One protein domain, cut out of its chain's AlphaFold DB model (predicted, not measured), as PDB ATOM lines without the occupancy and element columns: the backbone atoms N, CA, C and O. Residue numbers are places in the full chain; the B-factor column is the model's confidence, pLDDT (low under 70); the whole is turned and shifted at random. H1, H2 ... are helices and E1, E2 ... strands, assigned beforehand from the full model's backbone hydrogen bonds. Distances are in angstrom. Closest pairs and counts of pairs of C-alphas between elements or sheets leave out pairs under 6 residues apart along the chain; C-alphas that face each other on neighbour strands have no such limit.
ATOM      1  N   ASP A  18      -4.715 -61.380 -49.993       98.31
ATOM      2  CA  ASP A  18      -4.282 -59.973 -49.909       98.31
ATOM      3  C   ASP A  18      -5.422 -59.018 -49.526       98.31
ATOM      4  O   ASP A  18      -5.223 -58.080 -48.756       98.31
ATOM      5  N   ALA A  19      -6.630 -59.262 -50.037       98.06
ATOM      6  CA  ALA A  19      -7.804 -58.460 -49.725       98.06
ATOM      7  C   ALA A  19      -9.088 -59.297 -49.743       98.06
ATOM      8  O   ALA A  19      -9.265 -60.169 -50.593       98.06
ATOM      9  N   VAL A  20      -9.997 -58.986 -48.824       98.19
ATOM     10  CA  VAL A  20     -11.390 -59.429 -48.825       98.19
ATOM     11  C   VAL A  20     -12.241 -58.196 -49.100       98.19
ATOM     12  O   VAL A  20     -12.191 -57.243 -48.330       98.19
ATOM     13  N   ILE A  21     -12.999 -58.212 -50.195       97.12
ATOM     14  CA  ILE A  21     -13.923 -57.137 -50.578       97.12
ATOM     15  C   ILE A  21     -15.325 -57.737 -50.567       97.12
ATOM     16  O   ILE A  21     -15.571 -58.715 -51.276       97.12
ATOM     17  N   THR A  22     -16.215 -57.213 -49.731       93.88
ATOM     18  CA  THR A  22     -17.533 -57.815 -49.499       93.88
ATOM     19  C   THR A  22     -18.598 -56.765 -49.180       93.88
ATOM     20  O   THR A  22     -18.274 -55.616 -48.910       93.88
ATOM     21  N   ASP A  23     -19.864 -57.161 -49.234       90.56
ATOM     22  CA  ASP A  23     -21.034 -56.333 -48.932       90.56
ATOM     23  C   ASP A  23     -21.924 -57.140 -47.971       90.56
ATOM     24  O   ASP A  23     -22.717 -57.973 -48.418       90.56
ATOM     25  N   PRO A  24     -21.685 -57.053 -46.648       88.69
ATOM     26  CA  PRO A  24     -22.416 -57.844 -45.672       88.69
ATOM     27  C   PRO A  24     -23.866 -57.346 -45.544       88.69
ATOM     28  O   PRO A  24     -24.146 -56.172 -45.780       88.69
ATOM     29  N   PRO A  25     -24.801 -58.212 -45.122       83.25
ATOM     30  CA  PRO A  25     -26.197 -57.828 -44.919       83.25
ATOM     31  C   PRO A  25     -26.348 -56.714 -43.868       83.25
ATOM     32  O   PRO A  25     -25.644 -56.699 -42.861       83.25
ATOM     33  N   TYR A  26     -27.311 -55.808 -44.064       73.94
ATOM     34  CA  TYR A  26     -27.555 -54.657 -43.183       73.94
ATOM     35  C   TYR A  26     -28.677 -54.917 -42.166       73.94
ATOM     36  O   TYR A  26     -29.767 -54.361 -42.287       73.94
ATOM     37  N   PHE A  27     -28.425 -55.759 -41.159       80.31
ATOM     38  CA  PHE A  27     -29.396 -56.092 -40.101       80.31
ATOM     39  C   PHE A  27     -30.775 -56.519 -40.646       80.31
ATOM     40  O   PHE A  27     -30.885 -57.590 -41.241       80.31
ATOM     41  N   ASP A  28     -31.827 -55.733 -40.389       67.31
ATOM     42  CA  ASP A  28     -33.222 -55.980 -40.774       67.31
ATOM     43  C   ASP A  28     -33.661 -55.173 -42.004       67.31
ATOM     44  O   ASP A  28     -34.837 -55.214 -42.368       67.31
ATOM     45  N   ASN A  29     -32.734 -54.485 -42.681       64.69
ATOM     46  CA  ASN A  29     -33.066 -53.629 -43.821       64.69
ATOM     47  C   ASN A  29     -33.658 -54.414 -45.002       64.69
ATOM     48  O   ASN A  29     -34.532 -53.894 -45.694       64.69
ATOM     49  N   VAL A  30     -33.200 -55.649 -45.251       67.81
ATOM     50  CA  VAL A  30     -33.691 -56.490 -46.357       67.81
ATOM     51  C   VAL A  30     -33.698 -57.967 -45.954       67.81
ATOM     52  O   VAL A  30     -32.670 -58.521 -45.571       67.81
ATOM     53  N   GLN A  31     -34.850 -58.625 -46.105       77.81
ATOM     54  CA  GLN A  31     -34.990 -60.077 -45.933       77.81
ATOM     55  C   GLN A  31     -34.692 -60.784 -47.265       77.81
ATOM     56  O   GLN A  31     -35.601 -61.131 -48.020       77.81
ATOM     57  N   LYS A  67     -31.103 -60.036 -39.530       80.62
ATOM     58  CA  LYS A  67     -31.967 -59.793 -38.373       80.62
ATOM     59  C   LYS A  67     -33.421 -59.993 -38.799       80.62
ATOM     60  O   LYS A  67     -33.913 -59.320 -39.702       80.62
ATOM     61  N   ASN A  68     -34.109 -60.918 -38.142       81.31
ATOM     62  CA  ASN A  68     -35.515 -61.231 -38.358       81.31
ATOM     63  C   ASN A  68     -36.127 -61.766 -37.056       81.31
ATOM     64  O   ASN A  68     -36.063 -62.963 -36.763       81.31
ATOM     65  N   ASP A  69     -36.739 -60.873 -36.277       78.62
ATOM     66  CA  ASP A  69     -37.314 -61.217 -34.971       78.62
ATOM     67  C   ASP A  69     -38.432 -62.269 -35.082       78.62
ATOM     68  O   ASP A  69     -38.611 -63.079 -34.173       78.62
ATOM     69  N   ARG A  70     -39.146 -62.331 -36.219       81.50
ATOM     70  CA  ARG A  70     -40.201 -63.338 -36.459       81.50
ATOM     71  C   ARG A  70     -39.643 -64.751 -36.588       81.50
ATOM     72  O   ARG A  70     -40.333 -65.708 -36.253       81.50
ATOM     73  N   LEU A  71     -38.407 -64.869 -37.066       78.25
ATOM     74  CA  LEU A  71     -37.680 -66.130 -37.192       78.25
ATOM     75  C   LEU A  71     -36.727 -66.376 -36.011       78.25
ATOM     76  O   LEU A  71     -35.939 -67.317 -36.050       78.25
ATOM     77  N   GLY A  72     -36.769 -65.532 -34.971       80.75
ATOM     78  CA  GLY A  72     -35.867 -65.616 -33.819       80.75
ATOM     79  C   GLY A  72     -34.415 -65.228 -34.124       80.75
ATOM     80  O   GLY A  72     -33.538 -65.454 -33.292       80.75
ATOM     81  N   LYS A  73     -34.142 -64.637 -35.295       82.94
ATOM     82  CA  LYS A  73     -32.814 -64.144 -35.674       82.94
ATOM     83  C   LYS A  73     -32.612 -62.738 -35.109       82.94
ATOM     84  O   LYS A  73     -32.881 -61.739 -35.771       82.94
ATOM     85  N   THR A  74     -32.193 -62.668 -33.853       87.69
ATOM     86  CA  THR A  74     -32.020 -61.408 -33.116       87.69
ATOM     87  C   THR A  74     -30.809 -60.601 -33.601       87.69
ATOM     88  O   THR A  74     -29.972 -61.084 -34.369       87.69
ATOM     89  N   THR A  75     -30.658 -59.374 -33.094       85.38
ATOM     90  CA  THR A  75     -29.426 -58.584 -33.267       85.38
ATOM     91  C   THR A  75     -28.184 -59.358 -32.808       85.38
ATOM     92  O   THR A  75     -27.155 -59.302 -33.478       85.38
ATOM     93  N   ASP A  76     -28.274 -60.134 -31.725       87.94
ATOM     94  CA  ASP A  76     -27.156 -60.948 -31.235       87.94
ATOM     95  C   ASP A  76     -26.798 -62.067 -32.212       87.94
ATOM     96  O   ASP A  76     -25.619 -62.292 -32.480       87.94
ATOM     97  N   PHE A  77     -27.801 -62.737 -32.790       88.75
ATOM     98  CA  PHE A  77     -27.578 -63.750 -33.823       88.75
ATOM     99  C   PHE A  77     -26.824 -63.155 -35.019       88.75
ATOM    100  O   PHE A  77     -25.805 -63.706 -35.444       88.75
ATOM    101  N   PHE A  78     -27.280 -61.997 -35.507       89.38
ATOM    102  CA  PHE A  78     -26.623 -61.267 -36.590       89.38
ATOM    103  C   PHE A  78     -25.172 -60.910 -36.230       89.38
ATOM    104  O   PHE A  78     -24.247 -61.220 -36.980       89.38
ATOM    105  N   SER A  79     -24.965 -60.322 -35.049       90.62
ATOM    106  CA  SER A  79     -23.651 -59.862 -34.579       90.62
ATOM    107  C   SER A  79     -22.660 -61.015 -34.451       90.62
ATOM    108  O   SER A  79     -21.516 -60.913 -34.888       90.62
ATOM    109  N   GLN A  80     -23.103 -62.142 -33.887       92.81
ATOM    110  CA  GLN A  80     -22.276 -63.336 -33.742       92.81
ATOM    111  C   GLN A  80     -21.949 -63.980 -35.092       92.81
ATOM    112  O   GLN A  80     -20.822 -64.438 -35.280       92.81
ATOM    113  N   GLY A  81     -22.902 -64.015 -36.028       93.62
ATOM    114  CA  GLY A  81     -22.656 -64.479 -37.393       93.62
ATOM    115  C   GLY A  81     -21.608 -63.623 -38.095       93.62
ATOM    116  O   GLY A  81     -20.601 -64.143 -38.576       93.62
ATOM    117  N   LEU A  82     -21.786 -62.301 -38.077       94.81
ATOM    118  CA  LEU A  82     -20.848 -61.372 -38.701       94.81
ATOM    119  C   LEU A  82     -19.457 -61.439 -38.054       94.81
ATOM    120  O   LEU A  82     -18.448 -61.443 -38.758       94.81
ATOM    121  N   PHE A  83     -19.392 -61.591 -36.727       96.06
ATOM    122  CA  PHE A  83     -18.146 -61.851 -36.009       96.06
ATOM    123  C   PHE A  83     -17.440 -63.114 -36.508       96.06
ATOM    124  O   PHE A  83     -16.240 -63.062 -36.773       96.06
ATOM    125  N   ARG A  84     -18.154 -64.235 -36.686       97.12
ATOM    126  CA  ARG A  84     -17.561 -65.480 -37.206       97.12
ATOM    127  C   ARG A  84     -17.028 -65.302 -38.627       97.12
ATOM    128  O   ARG A  84     -15.892 -65.695 -38.889       97.12
ATOM    129  N   VAL A  85     -17.779 -64.628 -39.502       97.06
ATOM    130  CA  VAL A  85     -17.323 -64.287 -40.863       97.06
ATOM    131  C   VAL A  85     -16.053 -63.441 -40.817       97.06
ATOM    132  O   VAL A  85     -15.050 -63.785 -41.441       97.06
ATOM    133  N   PHE A  86     -16.043 -62.351 -40.048       97.44
ATOM    134  CA  PHE A  86     -14.864 -61.490 -39.955       97.44
ATOM    135  C   PHE A  86     -13.687 -62.206 -39.292       97.44
ATOM    136  O   PHE A  86     -12.542 -61.972 -39.678       97.44
ATOM    137  N   LYS A  87     -13.925 -63.141 -38.369       97.69
ATOM    138  CA  LYS A  87     -12.853 -63.957 -37.796       97.69
ATOM    139  C   LYS A  87     -12.196 -64.858 -38.837       97.69
ATOM    140  O   LYS A  87     -10.966 -64.941 -38.872       97.69
ATOM    141  N   GLU A  88     -12.986 -65.458 -39.721       97.88
ATOM    142  CA  GLU A  88     -12.467 -66.216 -40.858       97.88
ATOM    143  C   GLU A  88     -11.717 -65.318 -41.847       97.88
ATOM    144  O   GLU A  88     -10.597 -65.655 -42.240       97.88
ATOM    145  N   CYS A  89     -12.245 -64.131 -42.164       98.06
ATOM    146  CA  CYS A  89     -11.529 -63.126 -42.958       98.06
ATOM    147  C   CYS A  89     -10.166 -62.790 -42.334       98.06
ATOM    148  O   CYS A  89      -9.144 -62.789 -43.019       98.06
ATOM    149  N   HIS A  90     -10.118 -62.568 -41.017       97.88
ATOM    150  CA  HIS A  90      -8.873 -62.314 -40.298       97.88
ATOM    151  C   HIS A  90      -7.899 -63.495 -40.413       97.88
ATOM    152  O   HIS A  90      -6.696 -63.291 -40.590       97.88
ATOM    153  N   ARG A  91      -8.374 -64.740 -40.322       98.06
ATOM    154  CA  ARG A  91      -7.531 -65.937 -40.449       98.06
ATOM    155  C   ARG A  91      -6.888 -66.046 -41.836       98.06
ATOM    156  O   ARG A  91      -5.686 -66.314 -41.933       98.06
ATOM    157  N   VAL A  92      -7.666 -65.847 -42.901       98.25
ATOM    158  CA  VAL A  92      -7.200 -66.049 -44.286       98.25
ATOM    159  C   VAL A  92      -6.398 -64.870 -44.832       98.25
ATOM    160  O   VAL A  92      -5.527 -65.080 -45.675       98.25
ATOM    161  N   LEU A  93      -6.640 -63.646 -44.354       98.50
ATOM    162  CA  LEU A  93      -5.889 -62.465 -44.784       98.50
ATOM    163  C   LEU A  93      -4.413 -62.558 -44.381       98.50
ATOM    164  O   LEU A  93      -4.079 -63.052 -43.303       98.50
ATOM    165  N   LYS A  94      -3.510 -62.037 -45.209       98.12
ATOM    166  CA  LYS A  94      -2.117 -61.751 -44.826       98.12
ATOM    167  C   LYS A  94      -2.079 -60.711 -43.701       98.12
ATOM    168  O   LYS A  94      -3.098 -60.106 -43.376       98.12
ATOM    169  N   ASP A  95      -0.920 -60.525 -43.074       96.12
ATOM    170  CA  ASP A  95      -0.794 -59.584 -41.948       96.12
ATOM    171  C   ASP A  95      -1.090 -58.134 -42.377       96.12
ATOM    172  O   ASP A  95      -1.832 -57.438 -41.691       96.12
ATOM    173  N   GLU A  96      -0.657 -57.750 -43.581       95.75
ATOM    174  CA  GLU A  96      -0.947 -56.446 -44.210       95.75
ATOM    175  C   GLU A  96      -2.233 -56.429 -45.053       95.75
ATOM    176  O   GLU A  96      -2.497 -55.470 -45.785       95.75
ATOM    177  N   GLY A  97      -3.016 -57.509 -44.990       97.25
ATOM    178  CA  GLY A  97      -4.208 -57.679 -45.806       97.25
ATOM    179  C   GLY A  97      -5.349 -56.745 -45.403       97.25
ATOM    180  O   GLY A  97      -5.446 -56.306 -44.254       97.25
ATOM    181  N   LEU A  98      -6.233 -56.464 -46.360       98.25
ATOM    182  CA  LEU A  98      -7.366 -55.555 -46.177       98.25
ATOM    183  C   LEU A  98      -8.693 -56.307 -46.107       98.25
ATOM    184  O   LEU A  98      -8.979 -57.142 -46.960       98.25
ATOM    185  N   LEU A  99      -9.533 -55.957 -45.135       98.38
ATOM    186  CA  LEU A  99     -10.965 -56.245 -45.177       98.38
ATOM    187  C   LEU A  99     -11.676 -54.959 -45.602       98.38
ATOM    188  O   LEU A  99     -11.513 -53.934 -44.952       98.38
ATOM    189  N   ILE A 100     -12.426 -54.994 -46.696       98.38
ATOM    190  CA  ILE A 100     -13.114 -53.832 -47.257       98.38
ATOM    191  C   ILE A 100     -14.582 -54.185 -47.417       98.38
ATOM    192  O   ILE A 100     -14.903 -55.187 -48.059       98.38
ATOM    193  N   PHE A 101     -15.464 -53.364 -46.858       96.38
ATOM    194  CA  PHE A 101     -16.893 -53.551 -47.053       96.38
ATOM    195  C   PHE A 101     -17.691 -52.258 -47.018       96.38
ATOM    196  O   PHE A 101     -17.291 -51.277 -46.394       96.38
ATOM    197  N   THR A 102     -18.816 -52.267 -47.718       93.75
ATOM    198  CA  THR A 102     -19.823 -51.208 -47.691       93.75
ATOM    199  C   THR A 102     -20.656 -51.301 -46.417       93.75
ATOM    200  O   THR A 102     -20.978 -52.390 -45.943       93.75
ATOM    201  N   PHE A 103     -20.951 -50.150 -45.818       91.19
ATOM    202  CA  PHE A 103     -21.818 -50.033 -44.660       91.19
ATOM    203  C   PHE A 103     -22.592 -48.721 -44.646       91.19
ATOM    204  O   PHE A 103     -22.034 -47.637 -44.830       91.19
ATOM    205  N   HIS A 104     -23.888 -48.830 -44.376       87.62
ATOM    206  CA  HIS A 104     -24.758 -47.693 -44.146       87.62
ATOM    207  C   HIS A 104     -25.871 -48.081 -43.171       87.62
ATOM    208  O   HIS A 104     -26.534 -49.107 -43.329       87.62
ATOM    209  N   HIS A 105     -26.120 -47.236 -42.171       88.00
ATOM    210  CA  HIS A 105     -27.278 -47.375 -41.294       88.00
ATOM    211  C   HIS A 105     -27.651 -46.029 -40.667       88.00
ATOM    212  O   HIS A 105     -26.771 -45.258 -40.299       88.00
ATOM    213  N   ILE A 106     -28.942 -45.773 -40.444       87.38
ATOM    214  CA  ILE A 106     -29.444 -44.498 -39.885       87.38
ATOM    215  C   ILE A 106     -29.440 -44.438 -38.346       87.38
ATOM    216  O   ILE A 106     -30.001 -43.523 -37.747       87.38
ATOM    217  N   ARG A 107     -28.908 -45.465 -37.674       88.94
ATOM    218  CA  ARG A 107     -28.995 -45.626 -36.211       88.94
ATOM    219  C   ARG A 107     -27.623 -45.892 -35.627       88.94
ATOM    220  O   ARG A 107     -26.958 -46.811 -36.091       88.94
ATOM    221  N   THR A 108     -27.265 -45.159 -34.578       91.00
ATOM    222  CA  THR A 108     -25.967 -45.256 -33.897       91.00
ATOM    223  C   THR A 108     -25.656 -46.670 -33.407       91.00
ATOM    224  O   THR A 108     -24.577 -47.176 -33.696       91.00
ATOM    225  N   TRP A 109     -26.638 -47.360 -32.809       89.88
ATOM    226  CA  TRP A 109     -26.461 -48.722 -32.282       89.88
ATOM    227  C   TRP A 109     -25.928 -49.720 -33.324       89.88
ATOM    228  O   TRP A 109     -25.208 -50.654 -32.979       89.88
ATOM    229  N   ALA A 110     -26.257 -49.535 -34.607       90.50
ATOM    230  CA  ALA A 110     -25.782 -50.410 -35.676       90.50
ATOM    231  C   ALA A 110     -24.285 -50.191 -35.949       90.50
ATOM    232  O   ALA A 110     -23.541 -51.149 -36.139       90.50
ATOM    233  N   TRP A 111     -23.826 -48.939 -35.912       92.50
ATOM    234  CA  TRP A 111     -22.411 -48.591 -36.047       92.50
ATOM    235  C   TRP A 111     -21.596 -49.027 -34.827       92.50
ATOM    236  O   TRP A 111     -20.501 -49.554 -34.998       92.50
ATOM    237  N   GLU A 112     -22.136 -48.867 -33.614       91.19
ATOM    238  CA  GLU A 112     -21.535 -49.396 -32.379       91.19
ATOM    239  C   GLU A 112     -21.348 -50.913 -32.462       91.19
ATOM    240  O   GLU A 112     -20.286 -51.440 -32.128       91.19
ATOM    241  N   ASN A 113     -22.364 -51.620 -32.959       91.19
ATOM    242  CA  ASN A 113     -22.306 -53.061 -33.137       91.19
ATOM    243  C   ASN A 113     -21.219 -53.477 -34.139       91.19
ATOM    244  O   ASN A 113     -20.404 -54.342 -33.825       91.19
ATOM    245  N   ILE A 114     -21.145 -52.820 -35.303       92.88
ATOM    246  CA  ILE A 114     -20.075 -53.058 -36.282       92.88
ATOM    247  C   ILE A 114     -18.696 -52.766 -35.683       92.88
ATOM    248  O   ILE A 114     -17.770 -53.552 -35.887       92.88
ATOM    249  N   ALA A 115     -18.553 -51.679 -34.919       92.44
ATOM    250  CA  ALA A 115     -17.307 -51.356 -34.232       92.44
ATOM    251  C   ALA A 115     -16.870 -52.504 -33.313       92.44
ATOM    252  O   ALA A 115     -15.731 -52.965 -33.395       92.44
ATOM    253  N   GLN A 116     -17.793 -53.001 -32.487       91.12
ATOM    254  CA  GLN A 116     -17.530 -54.090 -31.553       91.12
ATOM    255  C   GLN A 116     -17.145 -55.381 -32.287       91.12
ATOM    256  O   GLN A 116     -16.118 -55.984 -31.978       91.12
ATOM    257  N   VAL A 117     -17.903 -55.755 -33.322       93.88
ATOM    258  CA  VAL A 117     -17.635 -56.944 -34.145       93.88
ATOM    259  C   VAL A 117     -16.249 -56.874 -34.802       93.88
ATOM    260  O   VAL A 117     -15.517 -57.868 -34.806       93.88
ATOM    261  N   LEU A 118     -15.849 -55.710 -35.325       94.25
ATOM    262  CA  LEU A 118     -14.519 -55.502 -35.906       94.25
ATOM    263  C   LEU A 118     -13.407 -55.639 -34.862       94.25
ATOM    264  O   LEU A 118     -12.427 -56.347 -35.109       94.25
ATOM    265  N   ILE A 119     -13.565 -54.996 -33.700       91.25
ATOM    266  CA  ILE A 119     -12.591 -55.050 -32.603       91.25
ATOM    267  C   ILE A 119     -12.399 -56.498 -32.140       91.25
ATOM    268  O   ILE A 119     -11.256 -56.962 -32.065       91.25
ATOM    269  N   ASP A 120     -13.486 -57.232 -31.906       92.00
ATOM    270  CA  ASP A 120     -13.443 -58.627 -31.455       92.00
ATOM    271  C   ASP A 120     -12.818 -59.555 -32.507       92.00
ATOM    272  O   ASP A 120     -12.053 -60.479 -32.190       92.00
ATOM    273  N   ALA A 121     -13.091 -59.302 -33.790       94.94
ATOM    274  CA  ALA A 121     -12.486 -60.045 -34.890       94.94
ATOM    275  C   ALA A 121     -10.978 -59.763 -35.047       94.94
ATOM    276  O   ALA A 121     -10.259 -60.604 -35.597       94.94
ATOM    277  N   GLY A 122     -10.473 -58.654 -34.492       94.06
ATOM    278  CA  GLY A 122      -9.064 -58.253 -34.541       94.06
ATOM    279  C   GLY A 122      -8.750 -57.207 -35.612       94.06
ATOM    280  O   GLY A 122      -7.604 -57.109 -36.054       94.06
ATOM    281  N   PHE A 123      -9.746 -56.433 -36.039       94.88
ATOM    282  CA  PHE A 123      -9.604 -55.354 -37.010       94.88
ATOM    283  C   PHE A 123      -9.723 -53.970 -36.368       94.88
ATOM    284  O   PHE A 123     -10.244 -53.804 -35.268       94.88
ATOM    285  N   TYR A 124      -9.256 -52.964 -37.097       93.44
ATOM    286  CA  TYR A 124      -9.596 -51.559 -36.891       93.44
ATOM    287  C   TYR A 124      -9.890 -50.912 -38.247       93.44
ATOM    288  O   TYR A 124      -9.397 -51.384 -39.278       93.44
ATOM    289  N   VAL A 125     -10.677 -49.837 -38.261       94.75
ATOM    290  CA  VAL A 125     -10.945 -49.067 -39.482       94.75
ATOM    291  C   VAL A 125      -9.780 -48.111 -39.721       94.75
ATOM    292  O   VAL A 125      -9.458 -47.280 -38.883       94.75
ATOM    293  N   SER A 126      -9.124 -48.252 -40.868       94.25
ATOM    294  CA  SER A 126      -7.999 -47.406 -41.285       94.25
ATOM    295  C   SER A 126      -8.412 -46.270 -42.220       94.25
ATOM    296  O   SER A 126      -7.691 -45.282 -42.327       94.25
ATOM    297  N   ALA A 127      -9.545 -46.425 -42.906       95.50
ATOM    298  CA  ALA A 127     -10.181 -45.391 -43.707       95.50
ATOM    299  C   ALA A 127     -11.669 -45.721 -43.908       95.50
ATOM    300  O   ALA A 127     -12.058 -46.887 -43.911       95.50
ATOM    301  N   SER A 128     -12.479 -44.693 -44.122       96.38
ATOM    302  CA  SER A 128     -13.929 -44.746 -44.294       96.38
ATOM    303  C   SER A 128     -14.381 -43.881 -45.494       96.38
ATOM    304  O   SER A 128     -15.151 -42.925 -45.318       96.38
ATOM    305  N   PRO A 129     -13.835 -44.080 -46.715       94.81
ATOM    306  CA  PRO A 129     -14.237 -43.292 -47.872       94.81
ATOM    307  C   PRO A 129     -15.741 -43.372 -48.139       94.81
ATOM    308  O   PRO A 129     -16.374 -44.407 -47.961       94.81
ATOM    309  N   ILE A 130     -16.293 -42.254 -48.594       92.00
ATOM    310  CA  ILE A 130     -17.717 -42.090 -48.876       92.00
ATOM    311  C   ILE A 130     -17.901 -42.185 -50.379       92.00
ATOM    312  O   ILE A 130     -17.268 -41.445 -51.137       92.00
ATOM    313  N   VAL A 131     -18.727 -43.131 -50.807       89.00
ATOM    314  CA  VAL A 131     -18.937 -43.453 -52.216       89.00
ATOM    315  C   VAL A 131     -20.405 -43.324 -52.561       89.00
ATOM    316  O   VAL A 131     -21.284 -43.519 -51.733       89.00
ATOM    317  N   ARG A 132     -20.685 -42.973 -53.809       82.38
ATOM    318  CA  ARG A 132     -22.053 -42.869 -54.304       82.38
ATOM    319  C   ARG A 132     -22.651 -44.269 -54.491       82.38
ATOM    320  O   ARG A 132     -22.057 -45.071 -55.206       82.38
ATOM    321  N   SER A 133     -23.825 -44.506 -53.907       71.06
ATOM    322  CA  SER A 133     -24.548 -45.786 -53.963       71.06
ATOM    323  C   SER A 133     -25.533 -45.863 -55.144       71.06
ATOM    324  O   SER A 133     -25.637 -46.885 -55.820       71.06
ATOM    325  N   GLU A 134     -26.208 -44.757 -55.490       63.69
ATOM    326  CA  GLU A 134     -27.244 -44.756 -56.541       63.69
ATOM    327  C   GLU A 134     -26.711 -44.442 -57.957       63.69
ATOM    328  O   GLU A 134     -25.938 -43.501 -58.173       63.69
ATOM    329  N   GLY A 135     -27.203 -45.167 -58.971       53.12
ATOM    330  CA  GLY A 135     -26.973 -44.867 -60.392       53.12
ATOM    331  C   GLY A 135     -27.604 -43.539 -60.851       53.12
ATOM    332  O   GLY A 135     -28.465 -42.971 -60.190       53.12
ATOM    333  N   LYS A 136     -27.188 -43.005 -62.010       46.81
ATOM    334  CA  LYS A 136     -27.734 -41.745 -62.578       46.81
ATOM    335  C   LYS A 136     -29.199 -41.843 -63.045       46.81
ATOM    336  O   LYS A 136     -29.799 -40.819 -63.356       46.81
ATOM    337  N   SER A 137     -29.764 -43.046 -63.123       46.34
ATOM    338  CA  SER A 137     -31.144 -43.299 -63.542       46.34
ATOM    339  C   SER A 137     -32.104 -43.083 -62.371       46.34
ATOM    340  O   SER A 137     -32.521 -44.029 -61.706       46.34
ATOM    341  N   GLY A 138     -32.408 -41.819 -62.088       47.50
ATOM    342  CA  GLY A 138     -33.380 -41.442 -61.073       47.50
ATOM    343  C   GLY A 138     -34.790 -41.881 -61.453       47.50
ATOM    344  O   GLY A 138     -35.285 -41.479 -62.497       47.50
ATOM    345  N   PHE A 139     -35.434 -42.665 -60.589       38.41
ATOM    346  CA  PHE A 139     -36.900 -42.769 -60.534       38.41
ATOM    347  C   PHE A 139     -37.467 -42.941 -59.111       38.41
ATOM    348  O   PHE A 139     -38.683 -42.931 -58.955       38.41
ATOM    349  N   HIS A 140     -36.635 -43.001 -58.058       42.84
ATOM    350  CA  HIS A 140     -37.103 -43.173 -56.671       42.84
ATOM    351  C   HIS A 140     -36.335 -42.332 -55.637       42.84
ATOM    352  O   HIS A 140     -36.109 -42.776 -54.520       42.84
ATOM    353  N   SER A 141     -35.938 -41.102 -55.966       45.44
ATOM    354  CA  SER A 141     -35.310 -40.204 -54.989       45.44
ATOM    355  C   SER A 141     -36.365 -39.564 -54.077       45.44
ATOM    356  O   SER A 141     -36.727 -38.404 -54.263       45.44
ATOM    357  N   ASN A 142     -36.873 -40.323 -53.103       54.53
ATOM    358  CA  ASN A 142     -37.519 -39.742 -51.923       54.53
ATOM    359  C   ASN A 142     -36.454 -39.058 -51.044       54.53
ATOM    360  O   ASN A 142     -35.284 -39.445 -51.062       54.53
ATOM    361  N   ASP A 143     -36.848 -38.065 -50.241       50.72
ATOM    362  CA  ASP A 143     -35.931 -37.308 -49.363       50.72
ATOM    363  C   ASP A 143     -35.202 -38.171 -48.309       50.72
ATOM    364  O   ASP A 143     -34.203 -37.733 -47.742       50.72
ATOM    365  N   GLY A 144     -35.647 -39.415 -48.093       52.88
ATOM    366  CA  GLY A 144     -35.033 -40.381 -47.175       52.88
ATOM    367  C   GLY A 144     -34.170 -41.472 -47.821       52.88
ATOM    368  O   GLY A 144     -33.722 -42.362 -47.102       52.88
ATOM    369  N   ASN A 145     -33.958 -41.458 -49.142       62.50
ATOM    370  CA  ASN A 145     -33.119 -42.474 -49.786       62.50
ATOM    371  C   ASN A 145     -31.637 -42.278 -49.460       62.50
ATOM    372  O   ASN A 145     -31.126 -41.156 -49.454       62.50
ATOM    373  N   ILE A 146     -30.956 -43.401 -49.248       65.81
ATOM    374  CA  ILE A 146     -29.514 -43.478 -49.037       65.81
ATOM    375  C   ILE A 146     -28.823 -43.236 -50.378       65.81
ATOM    376  O   ILE A 146     -28.985 -44.014 -51.313       65.81
ATOM    377  N   ARG A 147     -28.063 -42.142 -50.487       75.56
ATOM    378  CA  ARG A 147     -27.389 -41.758 -51.742       75.56
ATOM    379  C   ARG A 147     -25.912 -42.101 -51.732       75.56
ATOM    380  O   ARG A 147     -25.320 -42.308 -52.798       75.56
ATOM    381  N   TYR A 148     -25.335 -42.169 -50.539       84.31
ATOM    382  CA  TYR A 148     -23.938 -42.485 -50.318       84.31
ATOM    383  C   TYR A 148     -23.779 -43.623 -49.317       84.31
ATOM    384  O   TYR A 148     -24.417 -43.643 -48.265       84.31
ATOM    385  N   ASP A 149     -22.855 -44.523 -49.631       86.50
ATOM    386  CA  ASP A 149     -22.401 -45.575 -48.736       86.50
ATOM    387  C   ASP A 149     -21.048 -45.206 -48.139       86.50
ATOM    388  O   ASP A 149     -20.201 -44.568 -48.779       86.50
ATOM    389  N   CYS A 150     -20.823 -45.636 -46.902       93.19
ATOM    390  CA  CYS A 150     -19.496 -45.631 -46.319       93.19
ATOM    391  C   CYS A 150     -18.795 -46.937 -46.687       93.19
ATOM    392  O   CYS A 150     -19.324 -48.019 -46.458       93.19
ATOM    393  N   VAL A 151     -17.591 -46.860 -47.242       96.12
ATOM    394  CA  VAL A 151     -16.734 -48.029 -47.444       96.12
ATOM    395  C   VAL A 151     -15.753 -48.082 -46.287       96.12
ATOM    396  O   VAL A 151     -14.882 -47.226 -46.176       96.12
ATOM    397  N   LEU A 152     -15.869 -49.089 -45.431       96.94
ATOM    398  CA  LEU A 152     -14.956 -49.318 -44.320       96.94
ATOM    399  C   LEU A 152     -13.751 -50.125 -44.809       96.94
ATOM    400  O   LEU A 152     -13.883 -51.260 -45.264       96.94
ATOM    401  N   VAL A 153     -12.568 -49.521 -44.720       97.81
ATOM    402  CA  VAL A 153     -11.279 -50.136 -45.050       97.81
ATOM    403  C   VAL A 153     -10.591 -50.534 -43.757       97.81
ATOM    404  O   VAL A 153     -10.006 -49.707 -43.051       97.81
ATOM    405  N   CYS A 154     -10.642 -51.818 -43.450       97.19
ATOM    406  CA  CYS A 154     -10.169 -52.393 -42.207       97.19
ATOM    407  C   CYS A 154      -8.809 -53.079 -42.371       97.19
ATOM    408  O   CYS A 154      -8.526 -53.739 -43.373       97.19
ATOM    409  N   ARG A 155      -7.978 -52.954 -41.337       95.75
ATOM    410  CA  ARG A 155      -6.659 -53.588 -41.232       95.75
ATOM    411  C   ARG A 155      -6.577 -54.428 -39.974       95.75
ATOM    412  O   ARG A 155      -7.268 -54.157 -38.991       95.75
ATOM    413  N   LYS A 156      -5.725 -55.452 -40.005       94.81
ATOM    414  CA  LYS A 156      -5.449 -56.263 -38.821       94.81
ATOM    415  C   LYS A 156      -4.768 -55.436 -37.749       94.81
ATOM    416  O   LYS A 156      -3.905 -54.605 -38.025       94.81
ATOM    417  N   ARG A 157      -5.131 -55.706 -36.504       85.38
ATOM    418  CA  ARG A 157      -4.540 -55.057 -35.342       85.38
ATOM    419  C   ARG A 157      -3.149 -55.632 -35.056       85.38
ATOM    420  O   ARG A 157      -3.033 -56.729 -34.515       85.38
ATOM    421  N   ALA A 158      -2.098 -54.878 -35.377       69.50
ATOM    422  CA  ALA A 158      -0.719 -55.212 -35.020       69.50
ATOM    423  C   ALA A 158      -0.268 -54.408 -33.784       69.50
ATOM    424  O   ALA A 158      -0.115 -53.193 -33.846       69.50
ATOM    425  N   GLY A 159      -0.032 -55.087 -32.656       65.81
ATOM    426  CA  GLY A 159       0.626 -54.500 -31.479       65.81
ATOM    427  C   GLY A 159      -0.256 -53.683 -30.519       65.81
ATOM    428  O   GLY A 159      -1.489 -53.738 -30.544       65.81
ATOM    429  N   GLN A 160       0.414 -52.971 -29.606       56.44
ATOM    430  CA  GLN A 160      -0.197 -52.067 -28.626       56.44
ATOM    431  C   GLN A 160      -0.359 -50.664 -29.230       56.44
ATOM    432  O   GLN A 160       0.575 -50.126 -29.820       56.44
ATOM    433  N   TRP A 161      -1.543 -50.069 -29.076       61.84
ATOM    434  CA  TRP A 161      -1.837 -48.720 -29.567       61.84
ATOM    435  C   TRP A 161      -1.387 -47.648 -28.568       61.84
ATOM    436  O   TRP A 161      -1.516 -47.839 -27.363       61.84
ATOM    437  N   MET A 162      -0.941 -46.490 -29.067       56.41
ATOM    438  CA  MET A 162      -0.667 -45.303 -28.244       56.41
ATOM    439  C   MET A 162      -1.958 -44.588 -27.859       56.41
ATOM    440  O   MET A 162      -2.594 -44.024 -28.752       56.41
ATOM    441  N   GLU A 163      -2.335 -44.583 -26.578       61.69
ATOM    442  CA  GLU A 163      -3.542 -43.902 -26.080       61.69
ATOM    443  C   GLU A 163      -3.673 -42.460 -26.603       61.69
ATOM    444  O   GLU A 163      -2.755 -41.649 -26.467       61.69
ATOM    445  N   ARG A 164      -4.817 -42.137 -27.220       66.62
ATOM    446  CA  ARG A 164      -5.180 -40.785 -27.653       66.62
ATOM    447  C   ARG A 164      -6.302 -40.245 -26.765       66.62
ATOM    448  O   ARG A 164      -7.323 -40.915 -26.607       66.62
ATOM    449  N   PRO A 165      -6.179 -39.016 -26.235       75.50
ATOM    450  CA  PRO A 165      -7.268 -38.380 -25.506       75.50
ATOM    451  C   PRO A 165      -8.515 -38.218 -26.386       75.50
ATOM    452  O   PRO A 165      -8.434 -37.709 -27.506       75.50
ATOM    453  N   TRP A 166      -9.685 -38.572 -25.850       77.94
ATOM    454  CA  TRP A 166     -10.962 -38.470 -26.569       77.94
ATOM    455  C   TRP A 166     -11.275 -37.051 -27.062       77.94
ATOM    456  O   TRP A 166     -11.819 -36.878 -28.148       77.94
ATOM    457  N   ALA A 167     -10.890 -36.025 -26.299       79.25
ATOM    458  CA  ALA A 167     -11.068 -34.632 -26.706       79.25
ATOM    459  C   ALA A 167     -10.339 -34.315 -28.025       79.25
ATOM    460  O   ALA A 167     -10.904 -33.670 -28.902       79.25
ATOM    461  N   SER A 168      -9.112 -34.818 -28.189       81.44
ATOM    462  CA  SER A 168      -8.339 -34.644 -29.422       81.44
ATOM    463  C   SER A 168      -8.910 -35.467 -30.577       81.44
ATOM    464  O   SER A 168      -8.920 -34.991 -31.708       81.44
ATOM    465  N   ALA A 169      -9.417 -36.671 -30.297       85.00
ATOM    466  CA  ALA A 169     -10.075 -37.502 -31.305       85.00
ATOM    467  C   ALA A 169     -11.360 -36.844 -31.834       85.00
ATOM    468  O   ALA A 169     -11.550 -36.781 -33.041       85.00
ATOM    469  N   LYS A 170     -12.200 -36.279 -30.958       87.75
ATOM    470  CA  LYS A 170     -13.427 -35.558 -31.340       87.75
ATOM    471  C   LYS A 170     -13.170 -34.412 -32.313       87.75
ATOM    472  O   LYS A 170     -13.882 -34.284 -33.303       87.75
ATOM    473  N   GLU A 171     -12.158 -33.599 -32.029       89.12
ATOM    474  CA  GLU A 171     -11.780 -32.483 -32.899       89.12
ATOM    475  C   GLU A 171     -11.340 -32.987 -34.282       89.12
ATOM    476  O   GLU A 171     -11.775 -32.457 -35.301       89.12
ATOM    477  N   GLN A 172     -10.547 -34.062 -34.333       90.19
ATOM    478  CA  GLN A 172     -10.108 -34.675 -35.592       90.19
ATOM    479  C   GLN A 172     -11.277 -35.289 -36.377       90.19
ATOM    480  O   GLN A 172     -11.415 -35.017 -37.567       90.19
ATOM    481  N   ILE A 173     -12.169 -36.028 -35.706       92.56
ATOM    482  CA  ILE A 173     -13.394 -36.583 -36.305       92.56
ATOM    483  C   ILE A 173     -14.227 -35.466 -36.936       92.56
ATOM    484  O   ILE A 173     -14.666 -35.598 -38.077       92.56
ATOM    485  N   LEU A 174     -14.433 -34.359 -36.215       93.12
ATOM    486  CA  LEU A 174     -15.205 -33.225 -36.716       93.12
ATOM    487  C   LEU A 174     -14.539 -32.594 -37.943       93.12
ATOM    488  O   LEU A 174     -15.209 -32.340 -38.945       93.12
ATOM    489  N   GLN A 175     -13.227 -32.362 -37.885       94.69
ATOM    490  CA  GLN A 175     -12.469 -31.806 -39.004       94.69
ATOM    491  C   GLN A 175     -12.561 -32.702 -40.245       94.69
ATOM    492  O   GLN A 175     -12.874 -32.207 -41.333       94.69
ATOM    493  N   ASP A 176     -12.374 -34.011 -40.086       94.50
ATOM    494  CA  ASP A 176     -12.456 -34.969 -41.188       94.50
ATOM    495  C   ASP A 176     -13.883 -35.091 -41.735       94.50
ATOM    496  O   ASP A 176     -14.075 -35.128 -42.953       94.50
ATOM    497  N   ALA A 177     -14.902 -35.088 -40.871       94.88
ATOM    498  CA  ALA A 177     -16.301 -35.136 -41.287       94.88
ATOM    499  C   ALA A 177     -16.709 -33.884 -42.079       94.88
ATOM    500  O   ALA A 177     -17.391 -33.996 -43.102       94.88
ATOM    501  N   VAL A 178     -16.239 -32.697 -41.678       95.00
ATOM    502  CA  VAL A 178     -16.443 -31.452 -42.439       95.00
ATOM    503  C   VAL A 178     -15.754 -31.535 -43.801       95.00
ATOM    504  O   VAL A 178     -16.355 -31.168 -44.815       95.00
ATOM    505  N   GLN A 179     -14.517 -32.036 -43.860       94.56
ATOM    506  CA  GLN A 179     -13.803 -32.201 -45.129       94.56
ATOM    507  C   GLN A 179     -14.516 -33.178 -46.069       94.56
ATOM    508  O   GLN A 179     -14.694 -32.873 -47.250       94.56
ATOM    509  N   TRP A 180     -14.957 -34.329 -45.564       94.00
ATOM    510  CA  TRP A 180     -15.666 -35.324 -46.369       94.00
ATOM    511  C   TRP A 180     -17.054 -34.858 -46.796       94.00
ATOM    512  O   TRP A 180     -17.431 -35.084 -47.944       94.00
ATOM    513  N   THR A 181     -17.771 -34.120 -45.948       92.81
ATOM    514  CA  THR A 181     -19.038 -33.478 -46.333       92.81
ATOM    515  C   THR A 181     -18.826 -32.508 -47.495       92.81
ATOM    516  O   THR A 181     -19.549 -32.574 -48.487       92.81
ATOM    517  N   ARG A 182     -17.789 -31.658 -47.436       91.62
ATOM    518  CA  ARG A 182     -17.450 -30.735 -48.537       91.62
ATOM    519  C   ARG A 182     -17.121 -31.471 -49.835       91.62
ATOM    520  O   ARG A 182     -17.699 -31.149 -50.865       91.62
ATOM    521  N   ARG A 183     -16.274 -32.504 -49.778       90.44
ATOM    522  CA  ARG A 183     -15.955 -33.345 -50.951       90.44
ATOM    523  C   ARG A 183     -17.196 -34.005 -51.548       90.44
ATOM    524  O   ARG A 183     -17.319 -34.127 -52.761       90.44
ATOM    525  N   THR A 184     -18.120 -34.429 -50.693       88.19
ATOM    526  CA  THR A 184     -19.371 -35.060 -51.123       88.19
ATOM    527  C   THR A 184     -20.282 -34.040 -51.815       88.19
ATOM    528  O   THR A 184     -20.834 -34.344 -52.870       88.19
ATOM    529  N   LEU A 185     -20.366 -32.804 -51.307       87.88
ATOM    530  CA  LEU A 185     -21.082 -31.698 -51.961       87.88
ATOM    531  C   LEU A 185     -20.484 -31.337 -53.332       87.88
ATOM    532  O   LEU A 185     -21.225 -31.088 -54.281       87.88
ATOM    533  N   GLU A 186     -19.156 -31.363 -53.464       88.06
ATOM    534  CA  GLU A 186     -18.454 -31.119 -54.734       88.06
ATOM    535  C   GLU A 186     -18.773 -32.167 -55.815       88.06
ATOM    536  O   GLU A 186     -18.583 -31.902 -57.002       88.06
ATOM    537  N   SER A 187     -19.316 -33.333 -55.445       81.81
ATOM    538  CA  SER A 187     -19.743 -34.360 -56.407       81.81
ATOM    539  C   SER A 187     -20.978 -33.963 -57.235       81.81
ATOM    540  O   SER A 187     -21.287 -34.614 -58.237       81.81
ATOM    541  N   GLY A 188     -21.685 -32.898 -56.833       76.62
ATOM    542  CA  GLY A 188     -22.832 -32.344 -57.553       76.62
ATOM    543  C   GLY A 188     -24.184 -32.992 -57.240       76.62
ATOM    544  O   GLY A 188     -25.170 -32.635 -57.882       76.62
ATOM    545  N   MET A 189     -24.270 -33.917 -56.275       74.81
ATOM    546  CA  MET A 189     -25.563 -34.369 -55.738       74.81
ATOM    547  C   MET A 189     -25.876 -33.710 -54.398       74.81
ATOM    548  O   MET A 189     -24.976 -33.351 -53.640       74.81
ATOM    549  N   LEU A 190     -27.167 -33.592 -54.088       81.69
ATOM    550  CA  LEU A 190     -27.606 -33.135 -52.772       81.69
ATOM    551  C   LEU A 190     -27.137 -34.129 -51.704       81.69
ATOM    552  O   LEU A 190     -27.303 -35.340 -51.872       81.69
ATOM    553  N   VAL A 191     -26.599 -33.579 -50.623       85.12
ATOM    554  CA  VAL A 191     -26.210 -34.285 -49.401       85.12
ATOM    555  C   VAL A 191     -27.265 -33.968 -48.349       85.12
ATOM    556  O   VAL A 191     -27.551 -32.792 -48.118       85.12
ATOM    557  N   ASN A 192     -27.867 -34.992 -47.748       85.94
ATOM    558  CA  ASN A 192     -28.868 -34.834 -46.692       85.94
ATOM    559  C   ASN A 192     -28.286 -35.153 -45.300       85.94
ATOM    560  O   ASN A 192     -27.112 -35.489 -45.147       85.94
ATOM    561  N   GLU A 193     -29.115 -35.037 -44.262       87.81
ATOM    562  CA  GLU A 193     -28.704 -35.310 -42.878       87.81
ATOM    563  C   GLU A 193     -28.261 -36.765 -42.660       87.81
ATOM    564  O   GLU A 193     -27.366 -37.015 -41.856       87.81
ATOM    565  N   VAL A 194     -28.838 -37.719 -43.399       86.88
ATOM    566  CA  VAL A 194     -28.483 -39.146 -43.325       86.88
ATOM    567  C   VAL A 194     -27.089 -39.395 -43.904       86.88
ATOM    568  O   VAL A 194     -26.299 -40.156 -43.339       86.88
ATOM    569  N   ASP A 195     -26.751 -38.707 -44.993       88.69
ATOM    570  CA  ASP A 195     -25.418 -38.747 -45.583       88.69
ATOM    571  C   ASP A 195     -24.390 -38.140 -44.616       88.69
ATOM    572  O   ASP A 195     -23.366 -38.758 -44.332       88.69
ATOM    573  N   VAL A 196     -24.682 -36.969 -44.033       92.00
ATOM    574  CA  VAL A 196     -23.807 -36.332 -43.029       92.00
ATOM    575  C   VAL A 196     -23.628 -37.230 -41.805       92.00
ATOM    576  O   VAL A 196     -22.503 -37.396 -41.331       92.00
ATOM    577  N   PHE A 197     -24.704 -37.849 -41.316       92.38
ATOM    578  CA  PHE A 197     -24.644 -38.818 -40.224       92.38
ATOM    579  C   PHE A 197     -23.694 -39.972 -40.559       92.38
ATOM    580  O   PHE A 197     -22.791 -40.277 -39.785       92.38
ATOM    581  N   THR A 198     -23.830 -40.555 -41.749       92.38
ATOM    582  CA  THR A 198     -22.973 -41.648 -42.234       92.38
ATOM    583  C   THR A 198     -21.505 -41.239 -42.310       92.38
ATOM    584  O   THR A 198     -20.629 -42.002 -41.902       92.38
ATOM    585  N   ILE A 199     -21.224 -40.017 -42.771       94.31
ATOM    586  CA  ILE A 199     -19.871 -39.452 -42.789       94.31
ATOM    587  C   ILE A 199     -19.307 -39.382 -41.368       94.31
ATOM    588  O   ILE A 199     -18.207 -39.873 -41.121       94.31
ATOM    589  N   VAL A 200     -20.054 -38.795 -40.431       94.88
ATOM    590  CA  VAL A 200     -19.626 -38.646 -39.032       94.88
ATOM    591  C   VAL A 200     -19.386 -40.008 -38.384       94.88
ATOM    592  O   VAL A 200     -18.361 -40.190 -37.729       94.88
ATOM    593  N   MET A 201     -20.273 -40.981 -38.594       94.56
ATOM    594  CA  MET A 201     -20.122 -42.318 -38.018       94.56
ATOM    595  C   MET A 201     -18.937 -43.075 -38.615       94.56
ATOM    596  O   MET A 201     -18.122 -43.608 -37.861       94.56
ATOM    597  N   GLY A 202     -18.774 -43.058 -39.941       94.56
ATOM    598  CA  GLY A 202     -17.620 -43.658 -40.611       94.56
ATOM    599  C   GLY A 202     -16.301 -43.083 -40.097       94.56
ATOM    600  O   GLY A 202     -15.396 -43.838 -39.739       94.56
ATOM    601  N   LYS A 203     -16.229 -41.751 -39.951       94.12
ATOM    602  CA  LYS A 203     -15.065 -41.093 -39.346       94.12
ATOM    603  C   LYS A 203     -14.883 -41.446 -37.896       94.12
ATOM    604  O   LYS A 203     -13.764 -41.725 -37.497       94.12
ATOM    605  N   THR A 204     -15.949 -41.527 -37.119       93.12
ATOM    606  CA  THR A 204     -15.813 -41.937 -35.725       93.12
ATOM    607  C   THR A 204     -15.205 -43.337 -35.615       93.12
ATOM    608  O   THR A 204     -14.300 -43.529 -34.805       93.12
ATOM    609  N   LEU A 205     -15.583 -44.276 -36.493       92.56
ATOM    610  CA  LEU A 205     -14.980 -45.610 -36.528       92.56
ATOM    611  C   LEU A 205     -13.483 -45.614 -36.872       92.56
ATOM    612  O   LEU A 205     -12.759 -46.436 -36.311       92.56
ATOM    613  N   GLU A 206     -12.997 -44.709 -37.734       91.69
ATOM    614  CA  GLU A 206     -11.549 -44.557 -37.998       91.69
ATOM    615  C   GLU A 206     -10.766 -44.242 -36.718       91.69
ATOM    616  O   GLU A 206      -9.622 -44.671 -36.573       91.69
ATOM    617  N   TYR A 207     -11.395 -43.531 -35.777       85.94
ATOM    618  CA  TYR A 207     -10.805 -43.147 -34.495       85.94
ATOM    619  C   TYR A 207     -11.168 -44.100 -33.335       85.94
ATOM    620  O   TYR A 207     -10.608 -43.992 -32.237       85.94
ATOM    621  N   CYS A 208     -12.048 -45.081 -33.565       78.06
ATOM    622  CA  CYS A 208     -12.401 -46.148 -32.621       78.06
ATOM    623  C   CYS A 208     -11.369 -47.285 -32.658       78.06
ATOM    624  O   CYS A 208     -11.648 -48.418 -33.039       78.06
ATOM    625  N   HIS A 209     -10.144 -46.980 -32.240       70.00
ATOM    626  CA  HIS A 209      -9.043 -47.947 -32.132       70.00
ATOM    627  C   HIS A 209      -8.655 -48.275 -30.674       70.00
ATOM    628  O   HIS A 209      -7.742 -49.068 -30.431       70.00
ATOM    629  N   GLN A 210      -9.326 -47.671 -29.684       55.53
ATOM    630  CA  GLN A 210      -8.946 -47.718 -28.264       55.53
ATOM    631  C   GLN A 210     -10.145 -47.749 -27.331       55.53
ATOM    632  O   GLN A 210     -11.237 -47.399 -27.753       55.53
ATOM    633  N   GLY A 211      -9.898 -48.082 -26.058       44.72
ATOM    634  CA  GLY A 211     -10.829 -48.041 -24.921       44.72
ATOM    635  C   GLY A 211     -11.482 -46.684 -24.613       44.72
ATOM    636  O   GLY A 211     -11.826 -46.414 -23.466       44.72
ATOM    637  N   ILE A 212     -11.700 -45.839 -25.623       49.41
ATOM    638  CA  ILE A 212     -12.882 -44.991 -25.679       49.41
ATOM    639  C   ILE A 212     -14.059 -45.959 -25.628       49.41
ATOM    640  O   ILE A 212     -14.346 -46.680 -26.580       49.41
ATOM    641  N   SER A 213     -14.656 -46.031 -24.446       44.44
ATOM    642  CA  SER A 213     -15.880 -46.766 -24.185       44.44
ATOM    643  C   SER A 213     -16.844 -46.569 -25.361       44.44
ATOM    644  O   SER A 213     -17.169 -45.433 -25.699       44.44
ATOM    645  N   ILE A 214     -17.293 -47.659 -25.984       51.03
ATOM    646  CA  ILE A 214     -18.321 -47.659 -27.046       51.03
ATOM    647  C   ILE A 214     -19.568 -46.858 -26.625       51.03
ATOM    648  O   ILE A 214     -20.266 -46.311 -27.462       51.03
ATOM    649  N   TYR A 215     -19.775 -46.706 -25.313       46.69
ATOM    650  CA  TYR A 215     -20.791 -45.890 -24.646       46.69
ATOM    651  C   TYR A 215     -20.656 -44.360 -24.829       46.69
ATOM    652  O   TYR A 215     -21.298 -43.607 -24.097       46.69
ATOM    653  N   VAL A 216     -19.774 -43.881 -25.711       48.78
ATOM    654  CA  VAL A 216     -19.597 -42.444 -26.006       48.78
ATOM    655  C   VAL A 216     -20.061 -42.075 -27.427       48.78
ATOM    656  O   VAL A 216     -20.078 -40.888 -27.763       48.78
ATOM    657  N   LEU A 217     -20.431 -43.078 -28.233       46.94
ATOM    658  CA  LEU A 217     -21.214 -42.924 -29.464       46.94
ATOM    659  C   LEU A 217     -22.683 -42.620 -29.130       46.94
ATOM    660  O   LEU A 217     -23.288 -41.835 -29.896       46.94
TER     661      LEU A 217
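Overview. This is residues 18 to 31 and 67 to 217 of the 217 residues of the protein "Methyltransferase" of Candidatus Hakubanella thermoalkaliphilus (UniProt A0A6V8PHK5). A strongly twisted sheet of five strands, with E5 between E2 on one side and E3 and E4 on the other, is covered in part by helices H2 and H4. H1 packs on H2 and H3 on H4, both only grazing the sheet, and the loop 136 to 142 sticks out. The printed part has 165 residues with four named helices and five named strands, which follow one another along the chain as E1, H1, E2, H2, E3, E4, E5, H3 and H4; the neighbour strands E1 and E2 are parallel, while E2 and E5, E3 and E5, and E4 and E5 are antiparallel, and the class is mixed, helices and strands. It is compact, radius of gyration of the C-alphas 16.3 A, spanning 45 by 44 by 33 A.

Along the chain. E1, residues 18 to 22, begins at C-alpha 18 (-4.282, -59.973, -49.909). H1 is residues 75 to 92, 25.9 A; E2, 93 to 103, bends by 112 degrees at 96. H2 is 108 to 121, 20.0 A; E3, 123 to 127, runs on into E4, 130 to 132. E5 is 148 to 156, 25.8 A; H3, 166 to 186, 30.1 A; H4, 193 to 207, ends at (-10.805, -43.147, -34.495).

Arrangement. E1 and E2 are parallel (N 20 to O 98, 2.8 A). E5 is antiparallel to E2 (N 154 to O 99, 2.7 A), to E3 (N 126 to O 153, 2.8 A) and, in a hairpin, to E4 (N 149 to O 131, 2.8 A). H4, height over the sheet 8.7 A, runs along E5 at 8 degrees on the local plane; H2 lies over E3 at 7.4 A. H3 and H4, a helical hairpin, touch at Ala 177 and Val 200, C-alphas 5.3 A apart. H1 touches H2, closest C-alphas Lys 87 and Ala 121, 4.9 A. In each helix every O i to N i+4 pair is within hydrogen-bond range.

Size, cuts and confidence. C-alphas 139 and 160 are farthest apart, 49.5 A. Residues 32 to 66 are not printed; the cut spans 8.1 A between C-alphas 31 and 67. The link E4 to E5 is long. The pLDDT is under 70 at 28 to 30, 134 to 146, 158 to 164 and 210 to 217.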